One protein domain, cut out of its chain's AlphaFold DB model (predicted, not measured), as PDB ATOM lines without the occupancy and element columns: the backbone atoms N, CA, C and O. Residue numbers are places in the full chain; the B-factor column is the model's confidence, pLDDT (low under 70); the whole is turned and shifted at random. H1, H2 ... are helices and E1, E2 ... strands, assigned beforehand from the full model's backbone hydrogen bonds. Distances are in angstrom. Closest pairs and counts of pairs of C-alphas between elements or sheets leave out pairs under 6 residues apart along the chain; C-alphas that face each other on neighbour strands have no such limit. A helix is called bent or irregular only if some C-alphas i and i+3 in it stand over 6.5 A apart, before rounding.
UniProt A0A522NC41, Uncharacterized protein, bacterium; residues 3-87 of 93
ATOM      1  N   LYS A   3     -21.006 -86.934  -1.768       88.19
ATOM      2  CA  LYS A   3     -19.845 -86.528  -0.981       88.19
ATOM      3  C   LYS A   3     -19.237 -85.261  -1.579       88.19
ATOM      4  O   LYS A   3     -19.013 -85.156  -2.792       88.19
ATOM      5  N   ILE A   4     -18.951 -84.297  -0.717       85.94
ATOM      6  CA  ILE A   4     -18.246 -83.077  -1.090       85.94
ATOM      7  C   ILE A   4     -16.971 -82.958  -0.267       85.94
ATOM      8  O   ILE A   4     -16.903 -83.373   0.885       85.94
ATOM      9  N   GLN A   5     -15.938 -82.391  -0.877       80.62
ATOM     10  CA  GLN A   5     -14.708 -82.070  -0.178       80.62
ATOM     11  C   GLN A   5     -14.612 -80.555  -0.087       80.62
ATOM     12  O   GLN A   5     -14.439 -79.867  -1.096       80.62
ATOM     13  N   ARG A   6     -14.769 -80.036   1.129       71.88
ATOM     14  CA  ARG A   6     -14.584 -78.613   1.408       71.88
ATOM     15  C   ARG A   6     -13.095 -78.306   1.349       71.88
ATOM     16  O   ARG A   6     -12.283 -79.035   1.917       71.88
ATOM     17  N   SER A   7     -12.720 -77.242   0.653       67.19
ATOM     18  CA  SER A   7     -11.335 -76.794   0.640       67.19
ATOM     19  C   SER A   7     -10.989 -76.132   1.972       67.19
ATOM     20  O   SER A   7     -11.824 -75.513   2.638       67.19
ATOM     21  N   VAL A   8      -9.705 -76.209   2.315       59.22
ATOM     22  CA  VAL A   8      -9.103 -75.587   3.503       59.22
ATOM     23  C   VAL A   8      -9.360 -74.072   3.556       59.22
ATOM     24  O   VAL A   8      -9.323 -73.459   4.622       59.22
ATOM     25  N   CYS A   9      -9.659 -73.443   2.415       58.06
ATOM     26  CA  CYS A   9      -9.953 -72.018   2.331       58.06
ATOM     27  C   CYS A   9     -11.316 -71.644   2.931       58.06
ATOM     28  O   CYS A   9     -11.484 -70.483   3.300       58.06
ATOM     29  N   TYR A  10     -12.265 -72.580   3.083       64.56
ATOM     30  CA  TYR A  10     -13.537 -72.279   3.751       64.56
ATOM     31  C   TYR A  10     -13.299 -71.800   5.187       64.56
ATOM     32  O   TYR A  10     -13.782 -70.739   5.566       64.56
ATOM     33  N   GLY A  11     -12.475 -72.518   5.959       62.28
ATOM     34  CA  GLY A  11     -12.151 -72.143   7.341       62.28
ATOM     35  C   GLY A  11     -11.354 -70.838   7.465       62.28
ATOM     36  O   GLY A  11     -11.336 -70.221   8.522       62.28
ATOM     37  N   LYS A  12     -10.715 -70.367   6.384       64.69
ATOM     38  CA  LYS A  12     -10.013 -69.073   6.395       64.69
ATOM     39  C   LYS A  12     -10.990 -67.898   6.371       64.69
ATOM     40  O   LYS A  12     -10.749 -66.912   7.073       64.69
ATOM     41  N   ASN A  13     -12.079 -68.039   5.614       63.97
ATOM     42  CA  ASN A  13     -13.099 -67.010   5.386       63.97
ATOM     43  C   ASN A  13     -14.388 -67.229   6.195       63.97
ATOM     44  O   ASN A  13     -15.310 -66.423   6.103       63.97
ATOM     45  N   TYR A  14     -14.445 -68.288   7.002       66.44
ATOM     46  CA  TYR A  14     -15.533 -68.582   7.924       66.44
ATOM     47  C   TYR A  14     -14.976 -68.720   9.338       66.44
ATOM     48  O   TYR A  14     -14.223 -69.646   9.631       66.44
ATOM     49  N   ASP A  15     -15.334 -67.787  10.208       63.69
ATOM     50  CA  ASP A  15     -15.058 -67.870  11.633       63.69
ATOM     51  C   ASP A  15     -16.196 -68.649  12.305       63.69
ATOM     52  O   ASP A  15     -17.350 -68.238  12.246       63.69
ATOM     53  N   GLY A  16     -15.902 -69.798  12.917       59.25
ATOM     54  CA  GLY A  16     -16.934 -70.674  13.490       59.25
ATOM     55  C   GLY A  16     -17.801 -70.015  14.573       59.25
ATOM     56  O   GLY A  16     -18.923 -70.462  14.787       59.25
ATOM     57  N   ALA A  17     -17.314 -68.946  15.216       55.12
ATOM     58  CA  ALA A  17     -18.037 -68.209  16.252       55.12
ATOM     59  C   ALA A  17     -18.711 -66.925  15.733       55.12
ATOM     60  O   ALA A  17     -19.692 -66.475  16.322       55.12
ATOM     61  N   ARG A  18     -18.190 -66.314  14.658       54.31
ATOM     62  CA  ARG A  18     -18.662 -65.016  14.123       54.31
ATOM     63  C   ARG A  18     -19.276 -65.085  12.720       54.31
ATOM     64  O   ARG A  18     -19.782 -64.078  12.238       54.31
ATOM     65  N   GLY A  19     -19.251 -66.247  12.070       61.97
ATOM     66  CA  GLY A  19     -19.718 -66.436  10.700       61.97
ATOM     67  C   GLY A  19     -18.698 -65.982   9.640       61.97
ATOM     68  O   GLY A  19     -17.489 -66.001   9.880       61.97
ATOM     69  N   PRO A  20     -19.147 -65.616   8.426       65.62
ATOM     70  CA  PRO A  20     -18.274 -65.143   7.352       65.62
ATOM     71  C   PRO A  20     -17.383 -63.970   7.783       65.62
ATOM     72  O   PRO A  20     -17.844 -63.030   8.428       65.62
ATOM     73  N   LYS A  21     -16.106 -63.979   7.384       64.44
ATOM     74  CA  LYS A  21     -15.226 -62.820   7.581       64.44
ATOM     75  C   LYS A  21     -15.536 -61.752   6.530       64.44
ATOM     76  O   LYS A  21     -15.135 -61.875   5.376       64.44
ATOM     77  N   GLY A  22     -16.217 -60.689   6.953       65.44
ATOM     78  CA  GLY A  22     -16.600 -59.554   6.106       65.44
ATOM     79  C   GLY A  22     -18.026 -59.662   5.558       65.44
ATOM     80  O   GLY A  22     -18.809 -60.500   5.986       65.44
ATOM     81  N   ALA A  23     -18.372 -58.798   4.599       61.28
ATOM     82  CA  ALA A  23     -19.714 -58.744   4.007       61.28
ATOM     83  C   ALA A  23     -19.998 -59.859   2.973       61.28
ATOM     84  O   ALA A  23     -21.068 -59.882   2.374       61.28
ATOM     85  N   GLN A  24     -19.044 -60.763   2.727       74.88
ATOM     86  CA  GLN A  24     -19.142 -61.796   1.694       74.88
ATOM     87  C   GLN A  24     -19.304 -63.173   2.329       74.88
ATOM     88  O   GLN A  24     -18.547 -63.528   3.231       74.88
ATOM     89  N   GLN A  25     -20.238 -63.982   1.827       81.69
ATOM     90  CA  GLN A  25     -20.376 -65.360   2.298       81.69
ATOM     91  C   GLN A  25     -19.402 -66.280   1.539       81.69
ATOM     92  O   GLN A  25     -19.364 -66.232   0.309       81.69
ATOM     93  N   PRO A  26     -18.602 -67.127   2.212       85.56
ATOM     94  CA  PRO A  26     -17.645 -67.992   1.536       85.56
ATOM     95  C   PRO A  26     -18.342 -69.158   0.834       85.56
ATOM     96  O   PRO A  26     -19.189 -69.833   1.415       85.56
ATOM     97  N   CYS A  27     -17.916 -69.456  -0.391       86.88
ATOM     98  CA  CYS A  27     -18.306 -70.665  -1.109       86.88
ATOM     99  C   CYS A  27     -18.013 -71.914  -0.267       86.88
ATOM    100  O   CYS A  27     -16.866 -72.124   0.132       86.88
ATOM    101  N   CYS A  28     -18.997 -72.791  -0.069       85.94
ATOM    102  CA  CYS A  28     -18.860 -73.999   0.749       85.94
ATOM    103  C   CYS A  28     -17.767 -74.962   0.265       85.94
ATOM    104  O   CYS A  28     -17.181 -75.677   1.077       85.94
ATOM    105  N   LEU A  29     -17.455 -74.941  -1.035       87.19
ATOM    106  CA  LEU A  29     -16.445 -75.802  -1.643       87.19
ATOM    107  C   LEU A  29     -15.068 -75.156  -1.684       87.19
ATOM    108  O   LEU A  29     -14.119 -75.752  -1.196       87.19
ATOM    109  N   CYS A  30     -14.924 -73.965  -2.265       85.69
ATOM    110  CA  CYS A  30     -13.604 -73.358  -2.470       85.69
ATOM    111  C   CYS A  30     -13.227 -72.304  -1.426       85.69
ATOM    112  O   CYS A  30     -12.084 -71.860  -1.424       85.69
ATOM    113  N   GLY A  31     -14.159 -71.882  -0.570       81.75
ATOM    114  CA  GLY A  31     -13.954 -70.856   0.449       81.75
ATOM    115  C   GLY A  31     -13.856 -69.422  -0.066       81.75
ATOM    116  O   GLY A  31     -13.783 -68.512   0.750       81.75
ATOM    117  N   ILE A  32     -13.850 -69.188  -1.382       84.62
ATOM    118  CA  ILE A  32     -13.789 -67.836  -1.964       84.62
ATOM    119  C   ILE A  32     -15.058 -67.059  -1.588       84.62
ATOM    120  O   ILE A  32     -16.154 -67.618  -1.644       84.62
ATOM    121  N   GLY A  33     -14.902 -65.792  -1.200       83.25
ATOM    122  CA  GLY A  33     -16.013 -64.906  -0.856       83.25
ATOM    123  C   GLY A  33     -16.950 -64.656  -2.040       83.25
ATOM    124  O   GLY A  33     -16.509 -64.406  -3.161       83.25
ATOM    125  N   ILE A  34     -18.254 -64.746  -1.784       83.88
ATOM    126  CA  ILE A  34     -19.330 -64.490  -2.740       83.88
ATOM    127  C   ILE A  34     -20.081 -63.248  -2.261       83.88
ATOM    128  O   ILE A  34     -20.605 -63.221  -1.147       83.88
ATOM    129  N   HIS A  35     -20.125 -62.220  -3.107       78.69
ATOM    130  CA  HIS A  35     -20.759 -60.941  -2.778       78.69
ATOM    131  C   HIS A  35     -22.295 -61.009  -2.801       78.69
ATOM    132  O   HIS A  35     -22.954 -60.363  -1.998       78.69
ATOM    133  N   ALA A  36     -22.867 -61.803  -3.708       79.69
ATOM    134  CA  ALA A  36     -24.308 -61.998  -3.848       79.69
ATOM    135  C   ALA A  36     -24.591 -63.475  -4.175       79.69
ATOM    136  O   ALA A  36     -24.604 -63.861  -5.347       79.69
ATOM    137  N   PRO A  37     -24.704 -64.347  -3.161       81.81
ATOM    138  CA  PRO A  37     -24.975 -65.758  -3.394       81.81
ATOM    139  C   PRO A  37     -26.404 -65.955  -3.915       81.81
ATOM    140  O   PRO A  37     -27.369 -65.619  -3.246       81.81
ATOM    141  N   GLY A  38     -26.527 -66.512  -5.123       86.06
ATOM    142  CA  GLY A  38     -27.806 -66.917  -5.732       86.06
ATOM    143  C   GLY A  38     -27.993 -68.436  -5.816       86.06
ATOM    144  O   GLY A  38     -28.954 -68.924  -6.404       86.06
ATOM    145  N   ALA A  39     -27.041 -69.199  -5.277       90.19
ATOM    146  CA  ALA A  39     -27.038 -70.652  -5.307       90.19
ATOM    147  C   ALA A  39     -26.483 -71.205  -3.996       90.19
ATOM    148  O   ALA A  39     -25.470 -70.724  -3.480       90.19
ATOM    149  N   TYR A  40     -27.146 -72.235  -3.485       89.75
ATOM    150  CA  TYR A  40     -26.897 -72.821  -2.178       89.75
ATOM    151  C   TYR A  40     -26.943 -74.347  -2.253       89.75
ATOM    152  O   TYR A  40     -27.526 -74.917  -3.172       89.75
ATOM    153  N   LEU A  41     -26.325 -75.010  -1.283       89.19
ATOM    154  CA  LEU A  41     -26.403 -76.452  -1.075       89.19
ATOM    155  C   LEU A  41     -26.898 -76.723   0.341       89.19
ATOM    156  O   LEU A  41     -26.399 -76.101   1.282       89.19
ATOM    157  N   HIS A  42     -27.810 -77.681   0.490       88.75
ATOM    158  CA  HIS A  42     -28.049 -78.296   1.790       88.75
ATOM    159  C   HIS A  42     -26.869 -79.197   2.108       88.75
ATOM    160  O   HIS A  42     -26.559 -80.125   1.354       88.75
ATOM    161  N   LEU A  43     -26.186 -78.886   3.200       87.06
ATOM    162  CA  LEU A  43     -25.088 -79.699   3.687       87.06
ATOM    163  C   LEU A  43     -25.578 -80.655   4.773       87.06
ATOM    164  O   LEU A  43     -26.638 -80.443   5.332       87.06
ATOM    165  N   HIS A  44     -24.850 -81.738   5.014       85.00
ATOM    166  CA  HIS A  44     -25.102 -82.671   6.110       85.00
ATOM    167  C   HIS A  44     -23.767 -83.191   6.654       85.00
ATOM    168  O   HIS A  44     -22.755 -83.162   5.937       85.00
ATOM    169  N   ASP A  45     -23.763 -83.663   7.903       82.69
ATOM    170  CA  ASP A  45     -22.599 -84.237   8.595       82.69
ATOM    171  C   ASP A  45     -21.423 -83.244   8.665       82.69
ATOM    172  O   ASP A  45     -20.335 -83.473   8.133       82.69
ATOM    173  N   GLY A  46     -21.682 -82.038   9.187       75.94
ATOM    174  CA  GLY A  46     -20.680 -80.962   9.258       75.94
ATOM    175  C   GLY A  46     -20.202 -80.449   7.887       75.94
ATOM    176  O   GLY A  46     -19.167 -79.779   7.770       75.94
ATOM    177  N   GLY A  47     -20.941 -80.764   6.819       79.81
ATOM    178  CA  GLY A  47     -20.601 -80.412   5.444       79.81
ATOM    179  C   GLY A  47     -19.718 -81.414   4.712       79.81
ATOM    180  O   GLY A  47     -19.041 -81.026   3.758       79.81
ATOM    181  N   GLY A  48     -19.733 -82.684   5.118       83.25
ATOM    182  CA  GLY A  48     -19.154 -83.786   4.343       83.25
ATOM    183  C   GLY A  48     -20.002 -84.197   3.132       83.25
ATOM    184  O   GLY A  48     -19.471 -84.718   2.144       83.25
ATOM    185  N   PHE A  49     -21.310 -83.926   3.170       87.88
ATOM    186  CA  PHE A  49     -22.246 -84.314   2.115       87.88
ATOM    187  C   PHE A  49     -23.126 -83.147   1.684       87.88
ATOM    188  O   PHE A  49     -23.537 -82.340   2.512       87.88
ATOM    189  N   ALA A  50     -23.430 -83.086   0.389       89.81
ATOM    190  CA  ALA A  50     -24.535 -82.299  -0.136       89.81
ATOM    191  C   ALA A  50     -25.754 -83.208  -0.332       89.81
ATOM    192  O   ALA A  50     -25.637 -84.342  -0.815       89.81
ATOM    193  N   VAL A  51     -26.919 -82.716   0.061       89.62
ATOM    194  CA  VAL A  51     -28.185 -83.452   0.017       89.62
ATOM    195  C   VAL A  51     -29.220 -82.655  -0.763       89.62
ATOM    196  O   VAL A  51     -29.142 -81.430  -0.859       89.62
ATOM    197  N   THR A  52     -30.142 -83.355  -1.414       90.06
ATOM    198  CA  THR A  52     -31.287 -82.701  -2.064       90.06
ATOM    199  C   THR A  52     -32.282 -82.222  -1.009       90.06
ATOM    200  O   THR A  52     -32.214 -82.633   0.147       90.06
ATOM    201  N   GLU A  53     -33.232 -81.371  -1.398       84.31
ATOM    202  CA  GLU A  53     -34.284 -80.907  -0.484       84.31
ATOM    203  C   GLU A  53     -35.111 -82.075   0.079       84.31
ATOM    204  O   GLU A  53     -35.311 -82.163   1.287       84.31
ATOM    205  N   SER A  54     -35.493 -83.041  -0.763       85.38
ATOM    206  CA  SER A  54     -36.228 -84.236  -0.325       85.38
ATOM    207  C   SER A  54     -35.431 -85.094   0.661       85.38
ATOM    208  O   SER A  54     -35.998 -85.644   1.600       85.38
ATOM    209  N   GLU A  55     -34.112 -85.196   0.477       86.38
ATOM    210  CA  GLU A  55     -33.231 -85.897   1.416       86.38
ATOM    211  C   GLU A  55     -33.084 -85.124   2.731       86.38
ATOM    212  O   GLU A  55     -33.119 -85.725   3.800       86.38
ATOM    213  N   ALA A  56     -32.982 -83.795   2.673       82.56
ATOM    214  CA  ALA A  56     -32.930 -82.955   3.866       82.56
ATOM    215  C   ALA A  56     -34.196 -83.098   4.732       82.56
ATOM    216  O   ALA A  56     -34.095 -83.077   5.951       82.56
ATOM    217  N   MET A  57     -35.374 -83.310   4.131       81.31
ATOM    218  CA  MET A  57     -36.635 -83.484   4.873       81.31
ATOM    219  C   MET A  57     -36.703 -84.767   5.712       81.31
ATOM    220  O   MET A  57     -37.426 -84.803   6.706       81.31
ATOM    221  N   ILE A  58     -35.998 -85.826   5.305       85.25
ATOM    222  CA  ILE A  58     -36.013 -87.129   5.994       85.25
ATOM    223  C   ILE A  58     -34.808 -87.326   6.921       85.25
ATOM    224  O   ILE A  58     -34.810 -88.233   7.753       85.25
ATOM    225  N   LEU A  59     -33.768 -86.504   6.770       80.44
ATOM    226  CA  LEU A  59     -32.566 -86.560   7.591       80.44
ATOM    227  C   LEU A  59     -32.764 -85.792   8.903       80.44
ATOM    228  O   LEU A  59     -33.477 -84.795   8.976       80.44
ATOM    229  N   SER A  60     -32.109 -86.264   9.965       71.56
ATOM    230  CA  SER A  60     -32.186 -85.615  11.275       71.56
ATOM    231  C   SER A  60     -31.600 -84.201  11.226       71.56
ATOM    232  O   SER A  60     -30.450 -84.012  10.819       71.56
ATOM    233  N   ALA A  61     -32.356 -83.225  11.736       62.50
ATOM    234  CA  ALA A  61     -31.924 -81.832  11.868       62.50
ATOM    235  C   ALA A  61     -30.670 -81.662  12.747       62.50
ATOM    236  O   ALA A  61     -29.963 -80.665  12.619       62.50
ATOM    237  N   ALA A  62     -30.352 -82.648  13.595       63.56
ATOM    238  CA  ALA A  62     -29.139 -82.650  14.411       63.56
ATOM    239  C   ALA A  62     -27.841 -82.812  13.589       63.56
ATOM    240  O   ALA A  62     -26.761 -82.579  14.119       63.56
ATOM    241  N   GLY A  63     -27.931 -83.206  12.312       60.25
ATOM    242  CA  GLY A  63     -26.781 -83.421  11.427       60.25
ATOM    243  C   GLY A  63     -26.391 -82.223  10.558       60.25
ATOM    244  O   GLY A  63     -25.744 -82.423   9.533       60.25
ATOM    245  N   ASP A  64     -26.777 -81.004  10.949       62.28
ATOM    246  CA  ASP A  64     -26.372 -79.739  10.312       62.28
ATOM    247  C   ASP A  64     -26.866 -79.591   8.856       62.28
ATOM    248  O   ASP A  64     -26.095 -79.676   7.907       62.28
ATOM    249  N   LEU A  65     -28.179 -79.369   8.692       66.38
ATOM    250  CA  LEU A  65     -28.894 -79.228   7.407       66.38
ATOM    251  C   LEU A  65     -28.962 -77.779   6.881       66.38
ATOM    252  O   LEU A  65     -29.947 -77.361   6.274       66.38
ATOM    253  N   GLY A  66     -27.927 -76.981   7.141       75.69
ATOM    254  CA  GLY A  66     -27.879 -75.579   6.726       75.69
ATOM    255  C   GLY A  66     -27.777 -75.396   5.207       75.69
ATOM    256  O   GLY A  66     -27.148 -76.191   4.504       75.69
ATOM    257  N   LEU A  67     -28.347 -74.297   4.700       84.69
ATOM    258  CA  LEU A  67     -28.086 -73.816   3.343       84.69
ATOM    259  C   LEU A  67     -26.755 -73.064   3.314       84.69
ATOM    260  O   LEU A  67     -26.620 -71.990   3.902       84.69
ATOM    261  N   HIS A  68     -25.783 -73.602   2.583       86.94
ATOM    262  CA  HIS A  68     -24.484 -72.963   2.402       86.94
ATOM    263  C   HIS A  68     -24.297 -72.470   0.970       86.94
ATOM    264  O   HIS A  68     -24.593 -73.204   0.027       86.94
ATOM    265  N   PRO A  69     -23.766 -71.254   0.779       88.62
ATOM    266  CA  PRO A  69     -23.632 -70.678  -0.545       88.62
ATOM    267  C   PRO A  69     -22.559 -71.404  -1.351       88.62
ATOM    268  O   PRO A  69     -21.506 -71.783  -0.832       88.62
ATOM    269  N   ILE A  70     -22.805 -71.559  -2.646       89.00
ATOM    270  CA  ILE A  70     -21.860 -72.132  -3.602       89.00
ATOM    271  C   ILE A  70     -21.614 -71.138  -4.738       89.00
ATOM    272  O   ILE A  70     -22.529 -70.538  -5.298       89.00
ATOM    273  N   GLY A  71     -20.341 -70.946  -5.075       88.69
ATOM    274  CA  GLY A  71     -19.941 -70.031  -6.138       88.69
ATOM    275  C   GLY A  71     -20.234 -70.605  -7.531       88.69
ATOM    276  O   GLY A  71     -20.128 -71.822  -7.722       88.69
ATOM    277  N   PRO A  72     -20.516 -69.755  -8.534       87.25
ATOM    278  CA  PRO A  72     -20.824 -70.194  -9.898       87.25
ATOM    279  C   PRO A  72     -19.689 -71.010 -10.531       87.25
ATOM    280  O   PRO A  72     -19.944 -71.995 -11.218       87.25
ATOM    281  N   GLU A  73     -18.433 -70.664 -10.238       88.56
ATOM    282  CA  GLU A  73     -17.260 -71.423 -10.689       88.56
ATOM    283  C   GLU A  73     -17.243 -72.860 -10.159       88.56
ATOM    284  O   GLU A  73     -16.902 -73.794 -10.882       88.56
ATOM    285  N   CYS A  74     -17.646 -73.062  -8.905       89.12
ATOM    286  CA  CYS A  74     -17.704 -74.393  -8.316       89.12
ATOM    287  C   CYS A  74     -18.842 -75.233  -8.901       89.12
ATOM    288  O   CYS A  74     -18.648 -76.429  -9.091       89.12
ATOM    289  N   ILE A  75     -19.979 -74.617  -9.243       89.38
ATOM    290  CA  ILE A  75     -21.077 -75.294  -9.949       89.38
ATOM    291  C   ILE A  75     -20.618 -75.730 -11.345       89.38
ATOM    292  O   ILE A  75     -20.838 -76.872 -11.733       89.38
ATOM    293  N   ARG A  76     -19.928 -74.852 -12.087       89.81
ATOM    294  CA  ARG A  76     -19.397 -75.172 -13.426       89.81
ATOM    295  C   ARG A  76     -18.389 -76.318 -13.397       89.81
ATOM    296  O   ARG A  76     -18.405 -77.162 -14.284       89.81
ATOM    297  N   ARG A  77     -17.516 -76.353 -12.385       90.19
ATOM    298  CA  ARG A  77     -16.502 -77.412 -12.218       90.19
ATOM    299  C   ARG A  77     -17.079 -78.736 -11.721       90.19
ATOM    300  O   ARG A  77     -16.425 -79.758 -11.885       90.19
ATOM    301  N   ARG A  78     -18.253 -78.707 -11.087       89.94
ATOM    302  CA  ARG A  78     -18.935 -79.875 -10.527       89.94
ATOM    303  C   ARG A  78     -20.383 -79.953 -11.021       89.94
ATOM    304  O   ARG A  78     -21.306 -79.710 -10.236       89.94
ATOM    305  N   PRO A  79     -20.606 -80.262 -12.311       89.38
ATOM    306  CA  PRO A  79     -21.951 -80.350 -12.878       89.38
ATOM    307  C   PRO A  79     -22.829 -81.393 -12.172       89.38
ATOM    308  O   PRO A  79     -24.045 -81.239 -12.131       89.38
ATOM    309  N   GLU A  80     -22.240 -82.408 -11.539       90.38
ATOM    310  CA  GLU A  80     -22.950 -83.405 -10.734       90.38
ATOM    311  C   GLU A  80     -23.614 -82.828  -9.472       90.38
ATOM    312  O   GLU A  80     -24.466 -83.479  -8.875       90.38
ATOM    313  N   LEU A  81     -23.253 -81.605  -9.063       89.44
ATOM    314  CA  LEU A  81     -23.922 -80.894  -7.972       89.44
ATOM    315  C   LEU A  81     -25.189 -80.171  -8.422       89.44
ATOM    316  O   LEU A  81     -25.976 -79.785  -7.566       89.44
ATOM    317  N   ALA A  82     -25.423 -80.010  -9.728       88.25
ATOM    318  CA  ALA A  82     -26.593 -79.313 -10.258       88.25
ATOM    319  C   ALA A  82     -27.943 -79.742  -9.638       88.25
ATOM    320  O   ALA A  82     -28.695 -78.840  -9.273       88.25
ATOM    321  N   PRO A  83     -28.261 -81.042  -9.439       90.00
ATOM    322  CA  PRO A  83     -29.530 -81.444  -8.821       90.00
ATOM    323  C   PRO A  83     -29.613 -81.164  -7.310       90.00
ATOM    324  O   PRO A  83     -30.692 -81.235  -6.735       90.00
ATOM    325  N   TYR A  84     -28.491 -80.846  -6.662       90.31
ATOM    326  CA  TYR A  84     -28.414 -80.515  -5.235       90.31
ATOM    327  C   TYR A  84     -28.461 -79.003  -4.981       90.31
ATOM    328  O   TYR A  84     -28.600 -78.573  -3.836       90.31
ATOM    329  N   VAL A  85     -28.311 -78.188  -6.033       91.12
ATOM    330  CA  VAL A  85     -28.285 -76.730  -5.924       91.12
ATOM    331  C   VAL A  85     -29.691 -76.191  -5.703       91.12
ATOM    332  O   VAL A  85     -30.550 -76.254  -6.580       91.12
ATOM    333  N   VAL A  86     -29.878 -75.557  -4.552       89.38
ATOM    334  CA  VAL A  86     -31.042 -74.735  -4.242       89.38
ATOM    335  C   VAL A  86     -30.755 -73.319  -4.718       89.38
ATOM    336  O   VAL A  86     -29.820 -72.662  -4.255       89.38
ATOM    337  N   ARG A  87     -31.548 -72.835  -5.670       87.12
ATOM    338  CA  ARG A  87     -31.534 -71.427  -6.065       87.12
ATOM    339  C   ARG A  87     -32.628 -70.734  -5.284       87.12
ATOM    340  O   ARG A  87     -33.804 -71.020  -5.497       87.12
TER     341      ARG A  87
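This is residues 3 to 87 of the 93 residues of an uncharacterized protein of bacterium (UniProt A0A522NC41). A small sheet of three short strands, E2, E1 and E3, lies near the middle of a body made mostly of loops. H2 sits at one end of the longest axis, the looping residues 14 to 39 reach to the other end, and H3 and H4 lie along another side. The printed part has 85 residues, with elements in the order H1 E1 E2 H2 E3 H3 H4; the sheet, in the order E2 E1 E3, is antiparallel. The class is mixed, helices and strands, with under half of the residues in named elements. It is compact, with a radius of gyration of the C-alphas of 12.1 A and spans of 34 by 29 by 20 A.

E1, residues 40 to 44, is the inner strand between E2, residues 49 to 51, and E3, residues 67 to 69. E1 and E2 form a hairpin, with N 44 and O 49 2.9 A apart, within hydrogen-bond range; E1 and E3 have N 41 and O 68 at 2.8 A. H2, residues 53 to 58, is on the sheet, over E2, at a height of 8.6 A, its local plane fitted to just 6 C-alphas. E2, H2 and E3 form a split strand-helix-strand unit, two strands running the same way with E1 between them, its crossover right-handed. H4, residues 79 to 84, only just stands at the sheet's level, at 3.8 A; the closest C-alphas of E2 and H4, Val 51 and Tyr 84, are 6.0 A apart. H3, residues 72 to 77, is close to but not clearly touching H4. H1, residues 9 to 13, is not on the sheet. Every O i to N i+4 pair is within hydrogen-bond range in H1 and H3, but 1 of 2 in H2 and 0 of 2 in H4, where 2 of 3 O i to N i+3 pairs are.

H1 begins at C-alpha 9 (-9.953, -72.018, 2.331), and E1 spans 13.0 A. H4 is irregular, with C-alphas 80 and 83 7.1 A apart; it spans 10.0 A and ends at C-alpha 84 (-28.414, -80.515, -5.235).

The C-alphas of Gly 22 and Ile 58, the two farthest apart, are 33.7 A apart. The printed part has no cut, and the link from H1 to E1, 26 residues, is long. pLDDT is under 70 at residues 7 to 23 and 61 to 65.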